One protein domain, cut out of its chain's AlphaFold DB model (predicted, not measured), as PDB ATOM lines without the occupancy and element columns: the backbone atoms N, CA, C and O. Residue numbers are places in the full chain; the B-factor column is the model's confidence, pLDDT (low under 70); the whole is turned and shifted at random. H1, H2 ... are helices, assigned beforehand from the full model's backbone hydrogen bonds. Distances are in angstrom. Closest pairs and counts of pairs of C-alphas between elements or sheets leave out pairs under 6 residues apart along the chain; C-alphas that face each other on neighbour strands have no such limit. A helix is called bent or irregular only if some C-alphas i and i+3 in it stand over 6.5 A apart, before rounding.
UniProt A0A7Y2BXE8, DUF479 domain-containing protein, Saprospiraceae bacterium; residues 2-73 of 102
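This is residues 2 to 73 of the 102 residues of the protein "DUF479 domain-containing protein" of Saprospiraceae bacterium (UniProt A0A7Y2BXE8). Two pairs of helices running opposite ways, H1 with H2 and H4 with H5, stand at the two ends of a loose, flattish zigzag, with the short helix H3 between them. H4 and H5 form a helical hairpin, while H1 and H2 are only loosely paired. The printed part has 72 residues with five named helices, H1 to H5 in chain order, and no named strand; its class is all helix. It is loose, with a radius of gyration of the C-alphas of 14.9 A, and spans 43 by 29 by 15 A, only just flat.

H1, residues 2 to 14, begins at C-alpha 2 (163.521, 141.724, 148.782) and is 18.1 A long. H2, residues 21 to 32, is 18.0 A long and only just irregular: C-alphas 25 and 28 are 7.0 A apart. H3 holds residues 35 to 38. H4, residues 42 to 55, measures 19.9 A from C-alpha 42 (170.768, 131.930, 137.900). H5, residues 62 to 71, is 15.2 A long, ends at C-alpha 71 (179.828, 124.587, 133.231), and is only just irregular: C-alphas 63 and 66 are 6.9 A apart.

H1 and H2 are close but not clearly touching; their closest C-alphas, of Tyr 9 and Ile 31, are 6.7 A apart. They run opposite ways at 35.4 degrees, only just a steep tilt. H1, with residues 2 to 5 alone, only just touches H3, with 3 pairs of C-alphas within 8 A, the closest being Val 5 and Leu 36 at 6.5 A. H3 is close to H4 but not clearly touching, the closest C-alphas being Ser 38 and Gly 44 at 4.5 A. H4 and H5 touch, closest at the C-alphas of Glu 50 and Asn 63, 4.7 A apart, with a shallow tilt of 27 degrees, opposite ways. H1 and H2 are both apart from H4 and H5. Every O i to N i+4 pair is within hydrogen-bond range in H1 and H4, against 6 of 8 in H2 and 4 of 6 in H5; H3 is too short for such a pair.

The C-alphas farthest apart, of Lys 17 and Glu 71, are 45.2 A apart. The printed part has no cut and no long link. Mean pLDDT of the printed part is 94.9, and no printed residue is under 70.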
ATOM      1  N   ASP A   2     164.974 141.570 148.949       93.44
ATOM      2  CA  ASP A   2     163.521 141.724 148.782       93.44
ATOM      3  C   ASP A   2     163.005 143.077 149.281       93.44
ATOM      4  O   ASP A   2     162.383 143.804 148.520       93.44
ATOM      5  N   ILE A   3     163.391 143.482 150.499       96.56
ATOM      6  CA  ILE A   3     163.013 144.785 151.083       96.56
ATOM      7  C   ILE A   3     163.380 145.947 150.153       96.56
ATOM      8  O   ILE A   3     162.561 146.822 149.903       96.56
ATOM      9  N   TYR A   4     164.596 145.941 149.604       96.56
ATOM     10  CA  TYR A   4     165.049 146.992 148.693       96.56
ATOM     11  C   TYR A   4     164.247 146.995 147.384       96.56
ATOM     12  O   TYR A   4     163.872 148.056 146.887       96.56
ATOM     13  N   VAL A   5     163.975 145.813 146.823       96.88
ATOM     14  CA  VAL A   5     163.189 145.672 145.590       96.88
ATOM     15  C   VAL A   5     161.756 146.170 145.800       96.88
ATOM     16  O   VAL A   5     161.251 146.940 144.981       96.88
ATOM     17  N   ASP A   6     161.140 145.818 146.925       96.88
ATOM     18  CA  ASP A   6     159.804 146.278 147.294       96.88
ATOM     19  C   ASP A   6     159.777 147.793 147.517       96.88
ATOM     20  O   ASP A   6     158.898 148.491 147.009       96.88
ATOM     21  N   GLU A   7     160.751 148.347 148.240       97.88
ATOM     22  CA  GLU A   7     160.888 149.796 148.425       97.88
ATOM     23  C   GLU A   7     161.042 150.533 147.090       97.88
ATOM     24  O   GLU A   7     160.451 151.604 146.903       97.88
ATOM     25  N   PHE A   8     161.782 149.948 146.147       97.25
ATOM     26  CA  PHE A   8     161.965 150.496 144.811       97.25
ATOM     27  C   PHE A   8     160.665 150.486 143.998       97.25
ATOM     28  O   PHE A   8     160.294 151.516 143.430       97.25
ATOM     29  N   TYR A   9     159.927 149.374 143.969       97.38
ATOM     30  CA  TYR A   9     158.626 149.327 143.291       97.38
ATOM     31  C   TYR A   9     157.623 150.296 143.912       97.38
ATOM     32  O   TYR A   9     156.992 151.067 143.187       97.38
ATOM     33  N   ASN A  10     157.572 150.366 145.242       97.62
ATOM     34  CA  ASN A  10     156.762 151.351 145.950       97.62
ATOM     35  C   ASN A  10     157.149 152.789 145.563       97.62
ATOM     36  O   ASN A  10     156.291 153.663 145.433       97.62
ATOM     37  N   ALA A  11     158.441 153.072 145.365       97.88
ATOM     38  CA  ALA A  11     158.890 154.380 144.901       97.88
ATOM     39  C   ALA A  11     158.409 154.683 143.473       97.88
ATOM     40  O   ALA A  11     157.987 155.813 143.217       97.88
ATOM     41  N   LEU A  12     158.420 153.705 142.564       97.31
ATOM     42  CA  LEU A  12     157.892 153.871 141.206       97.31
ATOM     43  C   LEU A  12     156.382 154.123 141.205       97.31
ATOM     44  O   LEU A  12     155.922 155.032 140.517       97.31
ATOM     45  N   GLU A  13     155.618 153.387 142.011       97.06
ATOM     46  CA  GLU A  13     154.169 153.575 142.128       97.06
ATOM     47  C   GLU A  13     153.812 154.941 142.724       97.06
ATOM     48  O   GLU A  13     152.995 155.674 142.160       97.06
ATOM     49  N   ARG A  14     154.485 155.354 143.811       98.00
ATOM     50  CA  ARG A  14     154.290 156.688 144.412       98.00
ATOM     51  C   ARG A  14     154.576 157.821 143.425       98.00
ATOM     52  O   ARG A  14     153.925 158.862 143.480       98.00
ATOM     53  N   ASN A  15     155.527 157.614 142.518       97.75
ATOM     54  CA  ASN A  15     155.955 158.601 141.529       97.75
ATOM     55  C   ASN A  15     155.385 158.339 140.124       97.75
ATOM     56  O   ASN A  15     155.852 158.931 139.153       97.75
ATOM     57  N   TYR A  16     154.344 157.509 139.991       97.38
ATOM     58  CA  TYR A  16     153.837 157.041 138.696       97.38
ATOM     59  C   TYR A  16     153.580 158.166 137.681       97.38
ATOM     60  O   TYR A  16     153.927 158.052 136.507       97.38
ATOM     61  N   LYS A  17     153.026 159.297 138.142       97.56
ATOM     62  CA  LYS A  17     152.654 160.440 137.293       97.56
ATOM     63  C   LYS A  17     153.839 161.129 136.610       97.56
ATOM     64  O   LYS A  17     153.636 161.736 135.563       97.56
ATOM     65  N   ILE A  18     155.040 161.063 137.190       97.81
ATOM     66  CA  ILE A  18     156.248 161.678 136.613       97.81
ATOM     67  C   ILE A  18     157.046 160.701 135.742       97.81
ATOM     68  O   ILE A  18     157.985 161.109 135.061       97.81
ATOM     69  N   LEU A  19     156.687 159.414 135.752       97.50
ATOM     70  CA  LEU A  19     157.358 158.415 134.933       97.50
ATOM     71  C   LEU A  19     157.045 158.640 133.446       97.50
ATOM     72  O   LEU A  19     155.911 158.982 133.101       97.50
ATOM     73  N   PRO A  20     157.994 158.372 132.533       97.62
ATOM     74  CA  PRO A  20     157.698 158.320 131.107       97.62
ATOM     75  C   PRO A  20     156.584 157.304 130.808       97.62
ATOM     76  O   PRO A  20     156.569 156.218 131.390       97.62
ATOM     77  N   SER A  21     155.701 157.597 129.846       97.25
ATOM     78  CA  SER A  21     154.563 156.724 129.477       97.25
ATOM     79  C   SER A  21     154.978 155.269 129.209       97.25
ATOM     80  O   SER A  21     154.306 154.336 129.640       97.25
ATOM     81  N   ARG A  22     156.139 155.049 128.580       96.38
ATOM     82  CA  ARG A  22     156.665 153.696 128.356       96.38
ATOM     83  C   ARG A  22     156.911 152.925 129.657       96.38
ATOM     84  O   ARG A  22     156.657 151.727 129.696       96.38
ATOM     85  N   ILE A  23     157.410 153.595 130.694       95.62
ATOM     86  CA  ILE A  23     157.676 152.979 131.999       95.62
ATOM     87  C   ILE A  23     156.368 152.749 132.749       95.62
ATOM     88  O   ILE A  23     156.189 151.680 133.315       95.62
ATOM     89  N   GLN A  24     155.422 153.688 132.672       97.62
ATOM     90  CA  GLN A  24     154.073 153.508 133.215       97.62
ATOM     91  C   GLN A  24     153.401 152.235 132.674       97.62
ATOM     92  O   GLN A  24     152.863 151.445 133.442       97.62
ATOM     93  N   HIS A  25     153.501 151.988 131.365       96.75
ATOM     94  CA  HIS A  25     152.978 150.766 130.747       96.75
ATOM     95  C   HIS A  25     153.727 149.492 131.158       96.75
ATOM     96  O   HIS A  25     153.136 148.416 131.165       96.75
ATOM     97  N   LEU A  26     155.022 149.600 131.463       94.81
ATOM     98  CA  LEU A  26     155.865 148.463 131.832       94.81
ATOM     99  C   LEU A  26     155.712 148.078 133.308       94.81
ATOM    100  O   LEU A  26     155.834 146.903 133.645       94.81
ATOM    101  N   LEU A  27     155.441 149.062 134.169       96.12
ATOM    102  CA  LEU A  27     155.465 148.928 135.622       96.12
ATOM    103  C   LEU A  27     154.610 147.764 136.158       96.12
ATOM    104  O   LEU A  27     155.146 146.997 136.956       96.12
ATOM    105  N   PRO A  28     153.357 147.543 135.704       95.69
ATOM    106  CA  PRO A  28     152.555 146.420 136.193       95.69
ATOM    107  C   PRO A  28     153.208 145.056 135.941       95.69
ATOM    108  O   PRO A  28     153.119 144.170 136.783       95.69
ATOM    109  N   TYR A  29     153.902 144.893 134.810       94.44
ATOM    110  CA  TYR A  29     154.610 143.653 134.477       94.44
ATOM    111  C   TYR A  29     155.899 143.505 135.286       94.44
ATOM    112  O   TYR A  29     156.204 142.416 135.758       94.44
ATOM    113  N   MET A  30     156.631 144.608 135.490       93.62
ATOM    114  CA  MET A  30     157.842 144.607 136.317       93.62
ATOM    115  C   MET A  30     157.552 144.143 137.743       93.62
ATOM    116  O   MET A  30     158.308 143.336 138.279       93.62
ATOM    117  N   ILE A  31     156.466 144.653 138.329       95.31
ATOM    118  CA  ILE A  31     156.032 144.304 139.683       95.31
ATOM    119  C   ILE A  31     155.453 142.886 139.700       95.31
ATOM    120  O   ILE A  31     155.878 142.071 140.514       95.31
ATOM    121  N   GLY A  32     154.527 142.570 138.787       93.94
ATOM    122  CA  GLY A  32     153.819 141.286 138.763       93.94
ATOM    123  C   GLY A  32     154.737 140.072 138.606       93.94
ATOM    124  O   GLY A  32     154.541 139.067 139.281       93.94
ATOM    125  N   ASP A  33     155.773 140.190 137.777       90.44
ATOM    126  CA  ASP A  33     156.765 139.130 137.559       90.44
ATOM    127  C   ASP A  33     158.030 139.314 138.421       90.44
ATOM    128  O   ASP A  33     159.012 138.589 138.248       90.44
ATOM    129  N   ASN A  34     158.043 140.324 139.297       93.31
ATOM    130  CA  ASN A  34     159.172 140.741 140.123       93.31
ATOM    131  C   ASN A  34     160.529 140.716 139.387       93.31
ATOM    132  O   ASN A  34     161.477 140.022 139.771       93.31
ATOM    133  N   TRP A  35     160.623 141.489 138.302       94.00
ATOM    134  CA  TRP A  35     161.776 141.455 137.399       94.00
ATOM    135  C   TRP A  35     163.101 141.698 138.117       94.00
ATOM    136  O   TRP A  35     164.064 140.996 137.835       94.00
ATOM    137  N   LEU A  36     163.163 142.651 139.050       93.94
ATOM    138  CA  LEU A  36     164.397 142.968 139.774       93.94
ATOM    139  C   LEU A  36     164.853 141.824 140.678       93.94
ATOM    140  O   LEU A  36     166.035 141.492 140.666       93.94
ATOM    141  N   LEU A  37     163.935 141.191 141.414       95.06
ATOM    142  CA  LEU A  37     164.299 140.062 142.265       95.06
ATOM    143  C   LEU A  37     164.704 138.837 141.441       95.06
ATOM    144  O   LEU A  37     165.550 138.065 141.881       95.06
ATOM    145  N   SER A  38     164.165 138.676 140.226       93.69
ATOM    146  CA  SER A  38     164.528 137.548 139.359       93.69
ATOM    147  C   SER A  38     166.037 137.477 139.075       93.69
ATOM    148  O   SER A  38     166.598 136.385 139.023       93.69
ATOM    149  N   TYR A  39     166.730 138.620 139.013       92.88
ATOM    150  CA  TYR A  39     168.184 138.669 138.811       92.88
ATOM    151  C   TYR A  39     169.002 138.099 139.977       92.88
ATOM    152  O   TYR A  39     170.194 137.866 139.811       92.88
ATOM    153  N   ALA A  40     168.396 137.856 141.143       94.69
ATOM    154  CA  ALA A  40     169.082 137.275 142.297       94.69
ATOM    155  C   ALA A  40     169.448 135.793 142.113       94.69
ATOM    156  O   ALA A  40     170.174 135.234 142.929       94.69
ATOM    157  N   THR A  41     168.912 135.143 141.077       94.44
ATOM    158  CA  THR A  41     169.073 133.704 140.839       94.44
ATOM    159  C   THR A  41     169.536 133.441 139.415       94.44
ATOM    160  O   THR A  41     169.138 134.147 138.485       94.44
ATOM    161  N   VAL A  42     170.321 132.379 139.228       94.12
ATOM    162  CA  VAL A  42     170.768 131.930 137.900       94.12
ATOM    163  C   VAL A  42     169.571 131.619 136.991       94.12
ATOM    164  O   VAL A  42     169.532 132.075 135.849       94.12
ATOM    165  N   ASP A  43     168.538 130.955 137.515       94.00
ATOM    166  CA  ASP A  43     167.306 130.654 136.773       94.00
ATOM    167  C   ASP A  43     166.574 131.916 136.291       94.00
ATOM    168  O   ASP A  43     166.043 131.970 135.178       94.00
ATOM    169  N   GLY A  44     166.516 132.956 137.125       93.81
ATOM    170  CA  GLY A  44     165.904 134.220 136.727       93.81
ATOM    171  C   GLY A  44     166.746 134.972 135.696       93.81
ATOM    172  O   GLY A  44     166.194 135.478 134.715       93.81
ATOM    173  N   ILE A  45     168.078 134.946 135.827       94.25
ATOM    174  CA  ILE A  45     169.000 135.452 134.800       94.25
ATOM    175  C   ILE A  45     168.787 134.712 133.470       94.25
ATOM    176  O   ILE A  45     168.707 135.359 132.421       94.25
ATOM    177  N   GLN A  46     168.602 133.387 133.486       95.50
ATOM    178  CA  GLN A  46     168.314 132.604 132.281       95.50
ATOM    179  C   GLN A  46     167.056 133.103 131.561       95.50
ATOM    180  O   GLN A  46     167.102 133.388 130.362       95.50
ATOM    181  N   LYS A  47     165.945 133.292 132.286       93.19
ATOM    182  CA  LYS A  47     164.684 133.804 131.713       93.19
ATOM    183  C   LYS A  47     164.863 135.177 131.062       93.19
ATOM    184  O   LYS A  47     164.325 135.444 129.981       93.19
ATOM    185  N   VAL A  48     165.640 136.058 131.694       91.88
ATOM    186  CA  VAL A  48     165.967 137.380 131.141       91.88
ATOM    187  C   VAL A  48     166.758 137.241 129.841       91.88
ATOM    188  O   VAL A  48     166.409 137.880 128.839       91.88
ATOM    189  N   LEU A  49     167.795 136.402 129.830       94.31
ATOM    190  CA  LEU A  49     168.655 136.185 128.667       94.31
ATOM    191  C   LEU A  49     167.904 135.535 127.501       94.31
ATOM    192  O   LEU A  49     168.091 135.940 126.353       94.31
ATOM    193  N   GLU A  50     166.975 134.619 127.768       93.75
ATOM    194  CA  GLU A  50     166.047 134.079 126.768       93.75
ATOM    195  C   GLU A  50     165.162 135.180 126.164       93.75
ATOM    196  O   GLU A  50     165.010 135.284 124.940       93.75
ATOM    197  N   GLY A  51     164.618 136.064 127.005       91.50
ATOM    198  CA  GLY A  51     163.849 137.227 126.564       91.50
ATOM    199  C   GLY A  51     164.675 138.213 125.727       91.50
ATOM    200  O   GLY A  51     164.181 138.769 124.741       91.50
ATOM    201  N   MET A  52     165.943 138.441 126.080       91.94
ATOM    202  CA  MET A  52     166.879 139.238 125.279       91.94
ATOM    203  C   MET A  52     167.191 138.565 123.942       91.94
ATOM    204  O   MET A  52     167.095 139.220 122.905       91.94
ATOM    205  N   ASN A  53     167.458 137.260 123.939       95.62
ATOM    206  CA  ASN A  53     167.730 136.494 122.726       95.62
ATOM    207  C   ASN A  53     166.552 136.539 121.740       95.62
ATOM    208  O   ASN A  53     166.733 136.791 120.548       95.62
ATOM    209  N   ARG A  54     165.314 136.412 122.235       93.50
ATOM    210  CA  ARG A  54     164.114 136.561 121.398       93.50
ATOM    211  C   ARG A  54     164.030 137.954 120.765       93.50
ATOM    212  O   ARG A  54     163.714 138.072 119.581       93.50
ATOM    213  N   ARG A  55     164.360 139.013 121.517       91.62
ATOM    214  CA  ARG A  55     164.387 140.402 121.012       91.62
ATOM    215  C   ARG A  55     165.458 140.623 119.941       91.62
ATOM    216  O   ARG A  55     165.226 141.400 119.019       91.62
ATOM    217  N   THR A  56     166.583 139.909 119.999       94.56
ATOM    218  CA  THR A  56     167.637 139.947 118.965       94.56
ATOM    219  C   THR A  56     167.374 138.996 117.791       94.56
ATOM    220  O   THR A  56     168.247 138.817 116.938       94.56
ATOM    221  N   LYS A  57     166.177 138.394 117.700       95.12
ATOM    222  CA  LYS A  57     165.824 137.369 116.700       95.12
ATOM    223  C   LYS A  57     166.771 136.160 116.743       95.12
ATOM    224  O   LYS A  57     167.163 135.646 115.699       95.12
ATOM    225  N   ASN A  58     167.155 135.740 117.949       91.88
ATOM    226  CA  ASN A  58     168.039 134.606 118.240       91.88
ATOM    227  C   ASN A  58     169.457 134.721 117.654       91.88
ATOM    228  O   ASN A  58     170.173 133.728 117.553       91.88
ATOM    229  N   ARG A  59     169.879 135.929 117.256       93.81
ATOM    230  CA  ARG A  59     171.212 136.160 116.683       93.81
ATOM    231  C   ARG A  59     172.308 136.190 117.741       93.81
ATOM    232  O   ARG A  59     173.429 135.801 117.442       93.81
ATOM    233  N   SER A  60     171.994 136.663 118.948       91.25
ATOM    234  CA  SER A  60     172.985 136.822 120.017       91.25
ATOM    235  C   SER A  60     173.313 135.521 120.744       91.25
ATOM    236  O   SER A  60     174.331 135.474 121.420       91.25
ATOM    237  N   LYS A  61     172.462 134.490 120.629       93.44
ATOM    238  CA  LYS A  61     172.591 133.207 121.342       93.44
ATOM    239  C   LYS A  61     172.712 133.358 122.865       93.44
ATOM    240  O   LYS A  61     173.216 132.472 123.542       93.44
ATOM    241  N   MET A  62     172.205 134.463 123.419       92.62
ATOM    242  CA  MET A  62     172.307 134.780 124.854       92.62
ATOM    243  C   MET A  62     171.652 133.728 125.750       92.62
ATOM    244  O   MET A  62     172.039 133.577 126.900       92.62
ATOM    245  N   ASN A  63     170.688 132.975 125.224       91.06
ATOM    246  CA  ASN A  63     170.057 131.864 125.930       91.06
ATOM    247  C   ASN A  63     171.035 130.724 126.279       91.06
ATOM    248  O   ASN A  63     170.687 129.885 127.098       91.06
ATOM    249  N   LEU A  64     172.215 130.666 125.651       93.50
ATOM    250  CA  LEU A  64     173.239 129.656 125.930       93.50
ATOM    251  C   LEU A  64     174.206 130.078 127.044       93.50
ATOM    252  O   LEU A  64     174.864 129.223 127.622       93.50
ATOM    253  N   ALA A  65     174.263 131.370 127.388       92.94
ATOM    254  CA  ALA A  65     175.273 131.896 128.305       92.94
ATOM    255  C   ALA A  65     175.176 131.309 129.722       92.94
ATOM    256  O   ALA A  65     176.188 131.160 130.390       92.94
ATOM    257  N   VAL A  66     173.974 130.939 130.180       94.38
ATOM    258  CA  VAL A  66     173.807 130.298 131.496       94.38
ATOM    259  C   VAL A  66     174.346 128.869 131.510       94.38
ATOM    260  O   VAL A  66     174.839 128.421 132.538       94.38
ATOM    261  N   ALA A  67     174.289 128.158 130.379       94.31
ATOM    262  CA  ALA A  67     174.869 126.822 130.290       94.31
ATOM    263  C   ALA A  67     176.393 126.891 130.448       94.31
ATOM    264  O   ALA A  67     176.938 126.184 131.286       94.31
ATOM    265  N   GLU A  68     177.045 127.807 129.723       93.50
ATOM    266  CA  GLU A  68     178.489 128.053 129.853       93.50
ATOM    267  C   GLU A  68     178.858 128.549 131.259       93.50
ATOM    268  O   GLU A  68     179.817 128.062 131.846       93.50
ATOM    269  N   LEU A  69     178.071 129.468 131.836       94.12
ATOM    270  CA  LEU A  69     178.285 129.953 133.203       94.12
ATOM    271  C   LEU A  69     178.250 128.818 134.231       94.12
ATOM    272  O   LEU A  69     179.065 128.812 135.139       94.12
ATOM    273  N   ASN A  70     177.304 127.884 134.111       94.75
ATOM    274  CA  ASN A  70     177.204 126.755 135.036       94.75
ATOM    275  C   ASN A  70     178.312 125.718 134.814       94.75
ATOM    276  O   ASN A  70     178.726 125.073 135.771       94.75
ATOM    277  N   GLU A  71     178.752 125.526 133.568       96.69
ATOM    278  CA  GLU A  71     179.828 124.587 133.231       96.69
ATOM    279  C   GLU A  71     181.181 125.051 133.780       96.69
ATOM    280  O   GLU A  71     181.933 124.221 134.280       96.69
ATOM    281  N   PHE A  72     181.451 126.358 133.729       96.81
ATOM    282  CA  PHE A  72     182.744 126.954 134.090       96.81
ATOM    283  C   PHE A  72     182.648 127.924 135.278       96.81
ATOM    284  O   PHE A  72     183.356 128.933 135.324       96.81
ATOM    285  N   TYR A  73     181.706 127.693 136.200       95.56
ATOM    286  CA  TYR A  73     181.415 128.653 137.271       95.56
ATOM    287  C   TYR A  73     182.640 128.912 138.153       95.56
ATOM    288  O   TYR A  73     182.984 130.067 138.402       95.56
TER     289      TYR A  73